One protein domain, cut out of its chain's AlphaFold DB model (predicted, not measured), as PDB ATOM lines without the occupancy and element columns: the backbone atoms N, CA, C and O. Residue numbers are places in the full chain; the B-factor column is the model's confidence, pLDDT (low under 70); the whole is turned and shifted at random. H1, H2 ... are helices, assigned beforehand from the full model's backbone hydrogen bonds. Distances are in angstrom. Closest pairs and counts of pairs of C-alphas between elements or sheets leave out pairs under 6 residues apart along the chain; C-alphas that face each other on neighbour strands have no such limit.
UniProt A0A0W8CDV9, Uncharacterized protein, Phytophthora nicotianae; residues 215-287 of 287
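What this domain is: This is residues 215 to 287 of the 287 residues of an uncharacterized protein of Phytophthora nicotianae (UniProt A0A0W8CDV9). A loose string of loops with little regular structure: residues 215 to 235 wind through the middle, H1 runs outward toward one end, the chain folds back to short H2, and H3 sits alone toward the other end. The printed part has 73 residues, 24 of them in three named helices, H1, H2 and H3 in that order; the class is all helix, with no named strand. It is only just loose, close to extended, with a radius of gyration of the C-alphas of 16.4 A, and a rod spanning 51 by 18 by 18 A.

How they stand to each other: H1, residues 236 to 246, and H2, residues 257 to 261, touch; their closest C-alphas, of Cys 236 and Cys 258, are 5.5 A apart. H3, residues 271 to 278, is apart from both. Every O i to N i+4 pair is within hydrogen-bond range in H1 and H3; H2 has 0 of 1, but 2 of 2 O i to N i+3 pairs.

Where its parts are: H1 begins at C-alpha 236 (85.427, 74.295, 61.533) and is 15.0 A long. H2 measures 7.1 A. H3 measures 10.0 A, ending at C-alpha 278 (109.654, 59.640, 71.695).

The domain as a whole: The C-alphas farthest apart, of Gly 248 and Gly 286, are 51.9 A apart. The printed part has no cut, and both links are short. Val 287, the chain's last residue, is under pLDDT 70.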
ATOM      1  N   TYR A 215      96.782  74.814  58.741       80.06
ATOM      2  CA  TYR A 215      97.419  73.795  59.586       80.06
ATOM      3  C   TYR A 215      96.579  72.523  59.767       80.06
ATOM      4  O   TYR A 215      96.860  71.711  60.647       80.06
ATOM      5  N   ALA A 216      95.532  72.338  58.960       81.06
ATOM      6  CA  ALA A 216      94.720  71.129  59.046       81.06
ATOM      7  C   ALA A 216      95.458  69.924  58.459       81.06
ATOM      8  O   ALA A 216      96.138  70.017  57.435       81.06
ATOM      9  N   THR A 217      95.274  68.767  59.087       77.88
ATOM     10  CA  THR A 217      95.842  67.504  58.611       77.88
ATOM     11  C   THR A 217      94.837  66.742  57.739       77.88
ATOM     12  O   THR A 217      93.756  67.233  57.402       77.88
ATOM     13  N   HIS A 218      95.199  65.519  57.350       76.50
ATOM     14  CA  HIS A 218      94.333  64.576  56.648       76.50
ATOM     15  C   HIS A 218      92.933  64.483  57.279       76.50
ATOM     16  O   HIS A 218      92.805  64.300  58.486       76.50
ATOM     17  N   GLY A 219      91.880  64.521  56.456       78.06
ATOM     18  CA  GLY A 219      90.502  64.482  56.952       78.06
ATOM     19  C   GLY A 219      90.062  65.820  57.544       78.06
ATOM     20  O   GLY A 219      89.477  65.852  58.619       78.06
ATOM     21  N   THR A 220      90.323  66.911  56.820       82.62
ATOM     22  CA  THR A 220      90.133  68.315  57.224       82.62
ATOM     23  C   THR A 220      88.777  68.636  57.857       82.62
ATOM     24  O   THR A 220      88.699  69.486  58.741       82.62
ATOM     25  N   VAL A 221      87.705  67.934  57.475       86.69
ATOM     26  CA  VAL A 221      86.390  68.065  58.132       86.69
ATOM     27  C   VAL A 221      86.448  67.736  59.623       86.69
ATOM     28  O   VAL A 221      85.766  68.385  60.407       86.69
ATOM     29  N   MET A 222      87.285  66.781  60.024       83.69
ATOM     30  CA  MET A 222      87.461  66.334  61.408       83.69
ATOM     31  C   MET A 222      88.733  66.882  62.070       83.69
ATOM     32  O   MET A 222      88.825  66.904  63.290       83.69
ATOM     33  N   THR A 223      89.721  67.336  61.300       84.44
ATOM     34  CA  THR A 223      91.036  67.770  61.813       84.44
ATOM     35  C   THR A 223      91.212  69.290  61.811       84.44
ATOM     36  O   THR A 223      92.299  69.818  61.579       84.44
ATOM     37  N   THR A 224      90.121  70.004  62.083       89.25
ATOM     38  CA  THR A 224      90.058  71.471  62.193       89.25
ATOM     39  C   THR A 224      89.431  71.891  63.529       89.25
ATOM     40  O   THR A 224      88.383  72.537  63.530       89.25
ATOM     41  N   PRO A 225      90.010  71.482  64.676       90.44
ATOM     42  CA  PRO A 225      89.416  71.726  65.988       90.44
ATOM     43  C   PRO A 225      89.280  73.225  66.264       90.44
ATOM     44  O   PRO A 225      90.189  74.002  65.973       90.44
ATOM     45  N   MET A 226      88.155  73.625  66.854       92.00
ATOM     46  CA  MET A 226      87.920  75.015  67.269       92.00
ATOM     47  C   MET A 226      88.547  75.344  68.628       92.00
ATOM     48  O   MET A 226      88.686  76.513  68.975       92.00
ATOM     49  N   VAL A 227      88.931  74.329  69.405       89.50
ATOM     50  CA  VAL A 227      89.579  74.498  70.710       89.50
ATOM     51  C   VAL A 227      90.939  73.810  70.685       89.50
ATOM     52  O   VAL A 227      91.027  72.613  70.407       89.50
ATOM     53  N   ALA A 228      91.996  74.572  70.981       83.62
ATOM     54  CA  ALA A 228      93.360  74.054  71.064       83.62
ATOM     55  C   ALA A 228      93.446  72.885  72.059       83.62
ATOM     56  O   ALA A 228      92.791  72.901  73.101       83.62
ATOM     57  N   ASP A 229      94.232  71.867  71.707       77.44
ATOM     58  CA  ASP A 229      94.483  70.667  72.519       77.44
ATOM     59  C   ASP A 229      93.228  69.855  72.903       77.44
ATOM     60  O   ASP A 229      93.297  68.943  73.728       77.44
ATOM     61  N   ASN A 230      92.078  70.131  72.276       82.19
ATOM     62  CA  ASN A 230      90.849  69.368  72.455       82.19
ATOM     63  C   ASN A 230      90.424  68.687  71.139       82.19
ATOM     64  O   ASN A 230      89.686  69.284  70.343       82.19
ATOM     65  N   PRO A 231      90.821  67.420  70.919       73.81
ATOM     66  CA  PRO A 231      90.464  66.673  69.712       73.81
ATOM     67  C   PRO A 231      88.969  66.322  69.629       73.81
ATOM     68  O   PRO A 231      88.509  65.880  68.582       73.81
ATOM     69  N   TRP A 232      88.212  66.520  70.712       79.81
ATOM     70  CA  TRP A 232      86.765  66.295  70.776       79.81
ATOM     71  C   TRP A 232      85.953  67.578  70.602       79.81
ATOM     72  O   TRP A 232      84.728  67.550  70.716       79.81
ATOM     73  N   SER A 233      86.619  68.715  70.387       87.56
ATOM     74  CA  SER A 233      85.922  69.960  70.084       87.56
ATOM     75  C   SER A 233      85.225  69.881  68.729       87.56
ATOM     76  O   SER A 233      85.604  69.113  67.846       87.56
ATOM     77  N   GLU A 234      84.192  70.704  68.569       90.19
ATOM     78  CA  GLU A 234      83.610  70.966  67.258       90.19
ATOM     79  C   GLU A 234      84.688  71.415  66.264       90.19
ATOM     80  O   GLU A 234      85.677  72.060  66.628       90.19
ATOM     81  N   THR A 235      84.489  71.085  64.992       92.19
ATOM     82  CA  THR A 235      85.481  71.340  63.950       92.19
ATOM     83  C   THR A 235      84.961  72.358  62.945       92.19
ATOM     84  O   THR A 235      83.802  72.313  62.523       92.19
ATOM     85  N   CYS A 236      85.819  73.288  62.519       93.81
ATOM     86  CA  CYS A 236      85.427  74.295  61.533       93.81
ATOM     87  C   CYS A 236      85.047  73.655  60.192       93.81
ATOM     88  O   CYS A 236      84.074  74.057  59.560       93.81
ATOM     89  N   GLY A 237      85.760  72.607  59.775       91.81
ATOM     90  CA  GLY A 237      85.456  71.879  58.549       91.81
ATOM     91  C   GLY A 237      84.061  71.244  58.565       91.81
ATOM     92  O   GLY A 237      83.360  71.308  57.554       91.81
ATOM     93  N   MET A 238      83.613  70.708  59.708       92.69
ATOM     94  CA  MET A 238      82.242  70.205  59.849       92.69
ATOM     95  C   MET A 238      81.217  71.342  59.858       92.69
ATOM     96  O   MET A 238      80.198  71.235  59.177       92.69
ATOM     97  N   LYS A 239      81.494  72.458  60.546       95.06
ATOM     98  CA  LYS A 239      80.620  73.645  60.530       95.06
ATOM     99  C   LYS A 239      80.399  74.185  59.120       95.06
ATOM    100  O   LYS A 239      79.262  74.451  58.735       95.06
ATOM    101  N   VAL A 240      81.474  74.306  58.343       95.31
ATOM    102  CA  VAL A 240      81.442  74.755  56.944       95.31
ATOM    103  C   VAL A 240      80.625  73.785  56.088       95.31
ATOM    104  O   VAL A 240      79.756  74.220  55.333       95.31
ATOM    105  N   LEU A 241      80.840  72.470  56.230       94.25
ATOM    106  CA  LEU A 241      80.066  71.458  55.503       94.25
ATOM    107  C   LEU A 241      78.575  71.510  55.868       94.25
ATOM    108  O   LEU A 241      77.722  71.532  54.981       94.25
ATOM    109  N   ALA A 242      78.251  71.575  57.159       95.69
ATOM    110  CA  ALA A 242      76.876  71.693  57.624       95.69
ATOM    111  C   ALA A 242      76.226  72.989  57.113       95.69
ATOM    112  O   ALA A 242      75.092  72.962  56.641       95.69
ATOM    113  N   SER A 243      76.952  74.112  57.130       96.81
ATOM    114  CA  SER A 243      76.500  75.381  56.550       96.81
ATOM    115  C   SER A 243      76.179  75.239  55.062       96.81
ATOM    116  O   SER A 243      75.060  75.552  54.655       96.81
ATOM    117  N   TYR A 244      77.092  74.656  54.273       95.81
ATOM    118  CA  TYR A 244      76.898  74.397  52.841       95.81
ATOM    119  C   TYR A 244      75.626  73.591  52.560       95.81
ATOM    120  O   TYR A 244      74.857  73.928  51.655       95.81
ATOM    121  N   VAL A 245      75.359  72.558  53.365       96.06
ATOM    122  CA  VAL A 245      74.135  71.755  53.244       96.06
ATOM    123  C   VAL A 245      72.893  72.566  53.629       96.06
ATOM    124  O   VAL A 245      71.922  72.572  52.869       96.06
ATOM    125  N   ARG A 246      72.918  73.296  54.754       95.62
ATOM    126  CA  ARG A 246      71.784  74.116  55.232       95.62
ATOM    127  C   ARG A 246      71.370  75.188  54.223       95.62
ATOM    128  O   ARG A 246      70.184  75.488  54.101       95.62
ATOM    129  N   VAL A 247      72.326  75.759  53.491       95.38
ATOM    130  CA  VAL A 247      72.053  76.786  52.472       95.38
ATOM    131  C   VAL A 247      71.831  76.213  51.071       95.38
ATOM    132  O   VAL A 247      71.721  76.974  50.112       95.38
ATOM    133  N   GLY A 248      71.723  74.886  50.932       92.75
ATOM    134  CA  GLY A 248      71.406  74.230  49.661       92.75
ATOM    135  C   GLY A 248      72.516  74.342  48.613       92.75
ATOM    136  O   GLY A 248      72.232  74.363  47.417       92.75
ATOM    137  N   GLY A 249      73.770  74.438  49.054       91.94
ATOM    138  CA  GLY A 249      74.936  74.574  48.186       91.94
ATOM    139  C   GLY A 249      75.170  75.982  47.627       91.94
ATOM    140  O   GLY A 249      75.926  76.147  46.670       91.94
ATOM    141  N   ASP A 250      74.515  76.998  48.188       94.12
ATOM    142  CA  ASP A 250      74.725  78.397  47.819       94.12
ATOM    143  C   ASP A 250      76.015  78.961  48.440       94.12
ATOM    144  O   ASP A 250      76.084  79.217  49.643       94.12
ATOM    145  N   LEU A 251      77.037  79.169  47.604       94.38
ATOM    146  CA  LEU A 251      78.350  79.665  48.029       94.38
ATOM    147  C   LEU A 251      78.311  81.101  48.569       94.38
ATOM    148  O   LEU A 251      79.120  81.440  49.426       94.38
ATOM    149  N   GLU A 252      77.361  81.936  48.139       95.31
ATOM    150  CA  GLU A 252      77.247  83.310  48.654       95.31
ATOM    151  C   GLU A 252      76.743  83.342  50.101       95.31
ATOM    152  O   GLU A 252      76.967  84.308  50.832       95.31
ATOM    153  N   ARG A 253      76.065  82.270  50.522       96.81
ATOM    154  CA  ARG A 253      75.495  82.106  51.863       96.81
ATOM    155  C   ARG A 253      76.305  81.151  52.734       96.81
ATOM    156  O   ARG A 253      75.885  80.860  53.853       96.81
ATOM    157  N   LEU A 254      77.432  80.653  52.228       96.25
ATOM    158  CA  LEU A 254      78.292  79.725  52.940       96.25
ATOM    159  C   LEU A 254      78.964  80.423  54.125       96.25
ATOM    160  O   LEU A 254      79.774  81.335  53.958       96.25
ATOM    161  N   ASP A 255      78.643  79.964  55.330       96.69
ATOM    162  CA  ASP A 255      79.307  80.440  56.540       96.69
ATOM    163  C   ASP A 255      80.675  79.768  56.701       96.69
ATOM    164  O   ASP A 255      80.781  78.552  56.875       96.69
ATOM    165  N   LYS A 256      81.717  80.599  56.644       95.06
ATOM    166  CA  LYS A 256      83.126  80.237  56.832       95.06
ATOM    167  C   LYS A 256      83.813  81.093  57.901       95.06
ATOM    168  O   LYS A 256      85.039  81.165  57.938       95.06
ATOM    169  N   SER A 257      83.031  81.757  58.756       95.56
ATOM    170  CA  SER A 257      83.530  82.626  59.833       95.56
ATOM    171  C   SER A 257      84.506  81.905  60.767       95.56
ATOM    172  O   SER A 257      85.546  82.466  61.110       95.56
ATOM    173  N   CYS A 258      84.249  80.624  61.058       94.69
ATOM    174  CA  CYS A 258      85.101  79.808  61.923       94.69
ATOM    175  C   CYS A 258      86.551  79.674  61.433       94.69
ATOM    176  O   CYS A 258      87.433  79.430  62.249       94.69
ATOM    177  N   VAL A 259      86.826  79.860  60.133       93.62
ATOM    178  CA  VAL A 259      88.182  79.729  59.571       93.62
ATOM    179  C   VAL A 259      89.120  80.777  60.175       93.62
ATOM    180  O   VAL A 259      90.277  80.476  60.454       93.62
ATOM    181  N   ALA A 260      88.617  81.990  60.421       91.56
ATOM    182  CA  ALA A 260      89.391  83.075  61.026       91.56
ATOM    183  C   ALA A 260      89.531  82.942  62.555       91.56
ATOM    184  O   ALA A 260      90.376  83.604  63.151       91.56
ATOM    185  N   GLU A 261      88.701  82.107  63.180       92.62
ATOM    186  CA  GLU A 261      88.660  81.880  64.629       92.62
ATOM    187  C   GLU A 261      89.435  80.625  65.052       92.62
ATOM    188  O   GLU A 261      89.496  80.304  66.238       92.62
ATOM    189  N   MET A 262      90.016  79.900  64.091       90.88
ATOM    190  CA  MET A 262      90.762  78.687  64.388       90.88
ATOM    191  C   MET A 262      91.965  78.969  65.297       90.88
ATOM    192  O   MET A 262      92.649  79.986  65.133       90.88
ATOM    193  N   PRO A 263      92.258  78.056  66.241       88.81
ATOM    194  CA  PRO A 263      93.405  78.199  67.118       88.81
ATOM    195  C   PRO A 263      94.700  78.240  66.306       88.81
ATOM    196  O   PRO A 263      94.852  77.549  65.296       88.81
ATOM    197  N   ALA A 264      95.653  79.041  66.779       85.44
ATOM    198  CA  ALA A 264      96.988  79.069  66.203       85.44
ATOM    199  C   ALA A 264      97.652  77.692  66.328       85.44
ATOM    200  O   ALA A 264      97.469  76.983  67.321       85.44
ATOM    201  N   PHE A 265      98.453  77.333  65.327       81.81
ATOM    202  CA  PHE A 265      99.230  76.105  65.362       81.81
ATOM    203  C   PHE A 265     100.219  76.130  66.526       81.81
ATOM    204  O   PHE A 265     101.021  77.059  66.657       81.81
ATOM    205  N   ASN A 266     100.147  75.101  67.367       79.62
ATOM    206  CA  ASN A 266     101.010  74.940  68.523       79.62
ATOM    207  C   ASN A 266     101.928  73.731  68.313       79.62
ATOM    208  O   ASN A 266     101.460  72.621  68.074       79.62
ATOM    209  N   LEU A 267     103.235  73.967  68.398       79.50
ATOM    210  CA  LEU A 267     104.272  72.938  68.306       79.50
ATOM    211  C   LEU A 267     104.637  72.336  69.672       79.50
ATOM    212  O   LEU A 267     105.426  71.396  69.749       79.50
ATOM    213  N   THR A 268     104.066  72.847  70.765       81.44
ATOM    214  CA  THR A 268     104.230  72.247  72.086       81.44
ATOM    215  C   THR A 268     103.502  70.909  72.133       81.44
ATOM    216  O   THR A 268     102.278  70.843  72.052       81.44
ATOM    217  N   THR A 269     104.267  69.831  72.277       78.94
ATOM    218  CA  THR A 269     103.721  68.482  72.421       78.94
ATOM    219  C   THR A 269     103.536  68.181  73.910       78.94
ATOM    220  O   THR A 269     104.492  68.355  74.663       78.94
ATOM    221  N   PRO A 270     102.353  67.730  74.366       82.12
ATOM    222  CA  PRO A 270     102.149  67.342  75.759       82.12
ATOM    223  C   PRO A 270     103.155  66.282  76.227       82.12
ATOM    224  O   PRO A 270     103.375  65.296  75.518       82.12
ATOM    225  N   ASP A 271     103.679  66.428  77.448       83.56
ATOM    226  CA  ASP A 271     104.690  65.537  78.047       83.56
ATOM    227  C   ASP A 271     104.335  64.051  77.908       83.56
ATOM    228  O   ASP A 271     105.182  63.215  77.601       83.56
ATOM    229  N   TYR A 272     103.052  63.708  78.072       83.81
ATOM    230  CA  TYR A 272     102.563  62.340  77.902       83.81
ATOM    231  C   TYR A 272     102.920  61.744  76.529       83.81
ATOM    232  O   TYR A 272     103.362  60.597  76.448       83.81
ATOM    233  N   TYR A 273     102.758  62.515  75.452       82.94
ATOM    234  CA  TYR A 273     103.088  62.069  74.101       82.94
ATOM    235  C   TYR A 273     104.595  62.034  73.859       82.94
ATOM    236  O   TYR A 273     105.071  61.108  73.201       82.94
ATOM    237  N   LEU A 274     105.342  62.980  74.433       85.50
ATOM    238  CA  LEU A 274     106.805  62.992  74.381       85.50
ATOM    239  C   LEU A 274     107.390  61.714  74.988       85.50
ATOM    240  O   LEU A 274     108.108  60.976  74.310       85.50
ATOM    241  N   TYR A 275     106.966  61.356  76.199       84.00
ATOM    242  CA  TYR A 275     107.429  60.131  76.844       84.00
ATOM    243  C   TYR A 275     106.909  58.861  76.164       84.00
ATOM    244  O   TYR A 275     107.668  57.906  76.002       84.00
ATOM    245  N   SER A 276     105.634  58.825  75.759       86.94
ATOM    246  CA  SER A 276     105.031  57.603  75.210       86.94
ATOM    247  C   SER A 276     105.511  57.263  73.799       86.94
ATOM    248  O   SER A 276     105.573  56.079  73.469       86.94
ATOM    249  N   TYR A 277     105.789  58.262  72.958       85.44
ATOM    250  CA  TYR A 277     106.172  58.036  71.561       85.44
ATOM    251  C   TYR A 277     107.658  58.260  71.299       85.44
ATOM    252  O   TYR A 277     108.240  57.525  70.503       85.44
ATOM    253  N   PHE A 278     108.272  59.239  71.965       85.69
ATOM    254  CA  PHE A 278     109.654  59.640  71.695       85.69
ATOM    255  C   PHE A 278     110.627  59.254  72.819       85.69
ATOM    256  O   PHE A 278     111.833  59.235  72.590       85.69
ATOM    257  N   GLY A 279     110.133  58.891  74.010       86.88
ATOM    258  CA  GLY A 279     110.971  58.479  75.144       86.88
ATOM    259  C   GLY A 279     111.881  59.589  75.684       86.88
ATOM    260  O   GLY A 279     112.870  59.296  76.349       86.88
ATOM    261  N   THR A 280     111.548  60.842  75.384       86.38
ATOM    262  CA  THR A 280     112.294  62.060  75.722       86.38
ATOM    263  C   THR A 280     111.338  63.075  76.351       86.38
ATOM    264  O   THR A 280     110.122  62.933  76.225       86.38
ATOM    265  N   ASP A 281     111.877  64.065  77.055       86.69
ATOM    266  CA  ASP A 281     111.165  65.251  77.538       86.69
ATOM    267  C   ASP A 281     111.232  66.431  76.552       86.69
ATOM    268  O   ASP A 281     110.514  67.413  76.725       86.69
ATOM    269  N   ASP A 282     112.031  66.312  75.490       84.06
ATOM    270  CA  ASP A 282     112.133  67.300  74.417       84.06
ATOM    271  C   ASP A 282     111.948  66.637  73.044       84.06
ATOM    272  O   ASP A 282     112.770  65.837  72.592       84.06
ATOM    273  N   ALA A 283     110.856  67.002  72.364       81.19
ATOM    274  CA  ALA A 283     110.528  66.552  71.004       81.19
ATOM    275  C   ALA A 283     111.598  66.915  69.962       81.19
ATOM    276  O   ALA A 283     111.599  66.345  68.868       81.19
ATOM    277  N   TYR A 284     112.452  67.889  70.275       83.12
ATOM    278  CA  TYR A 284     113.447  68.465  69.380       83.12
ATOM    279  C   TYR A 284     114.884  68.156  69.809       83.12
ATOM    280  O   TYR A 284     115.817  68.688  69.208       83.12
ATOM    281  N   ASP A 285     115.082  67.284  70.803       77.31
ATOM    282  CA  ASP A 285     116.425  66.879  71.211       77.31
ATOM    283  C   ASP A 285     117.149  66.174  70.049       77.31
ATOM    284  O   ASP A 285     116.688  65.166  69.505       77.31
ATOM    285  N   GLY A 286     118.289  66.734  69.641       71.44
ATOM    286  CA  GLY A 286     119.107  66.241  68.529       71.44
ATOM    287  C   GLY A 286     118.779  66.792  67.131       71.44
ATOM    288  O   GLY A 286     119.338  66.268  66.161       71.44
ATOM    289  N   VAL A 287     117.925  67.820  67.009       60.78
ATOM    290  CA  VAL A 287     117.602  68.519  65.742       60.78
ATOM    291  C   VAL A 287     118.318  69.866  65.625       60.78
ATOM    292  O   VAL A 287     118.459  70.569  66.647       60.78
TER     293      VAL A 287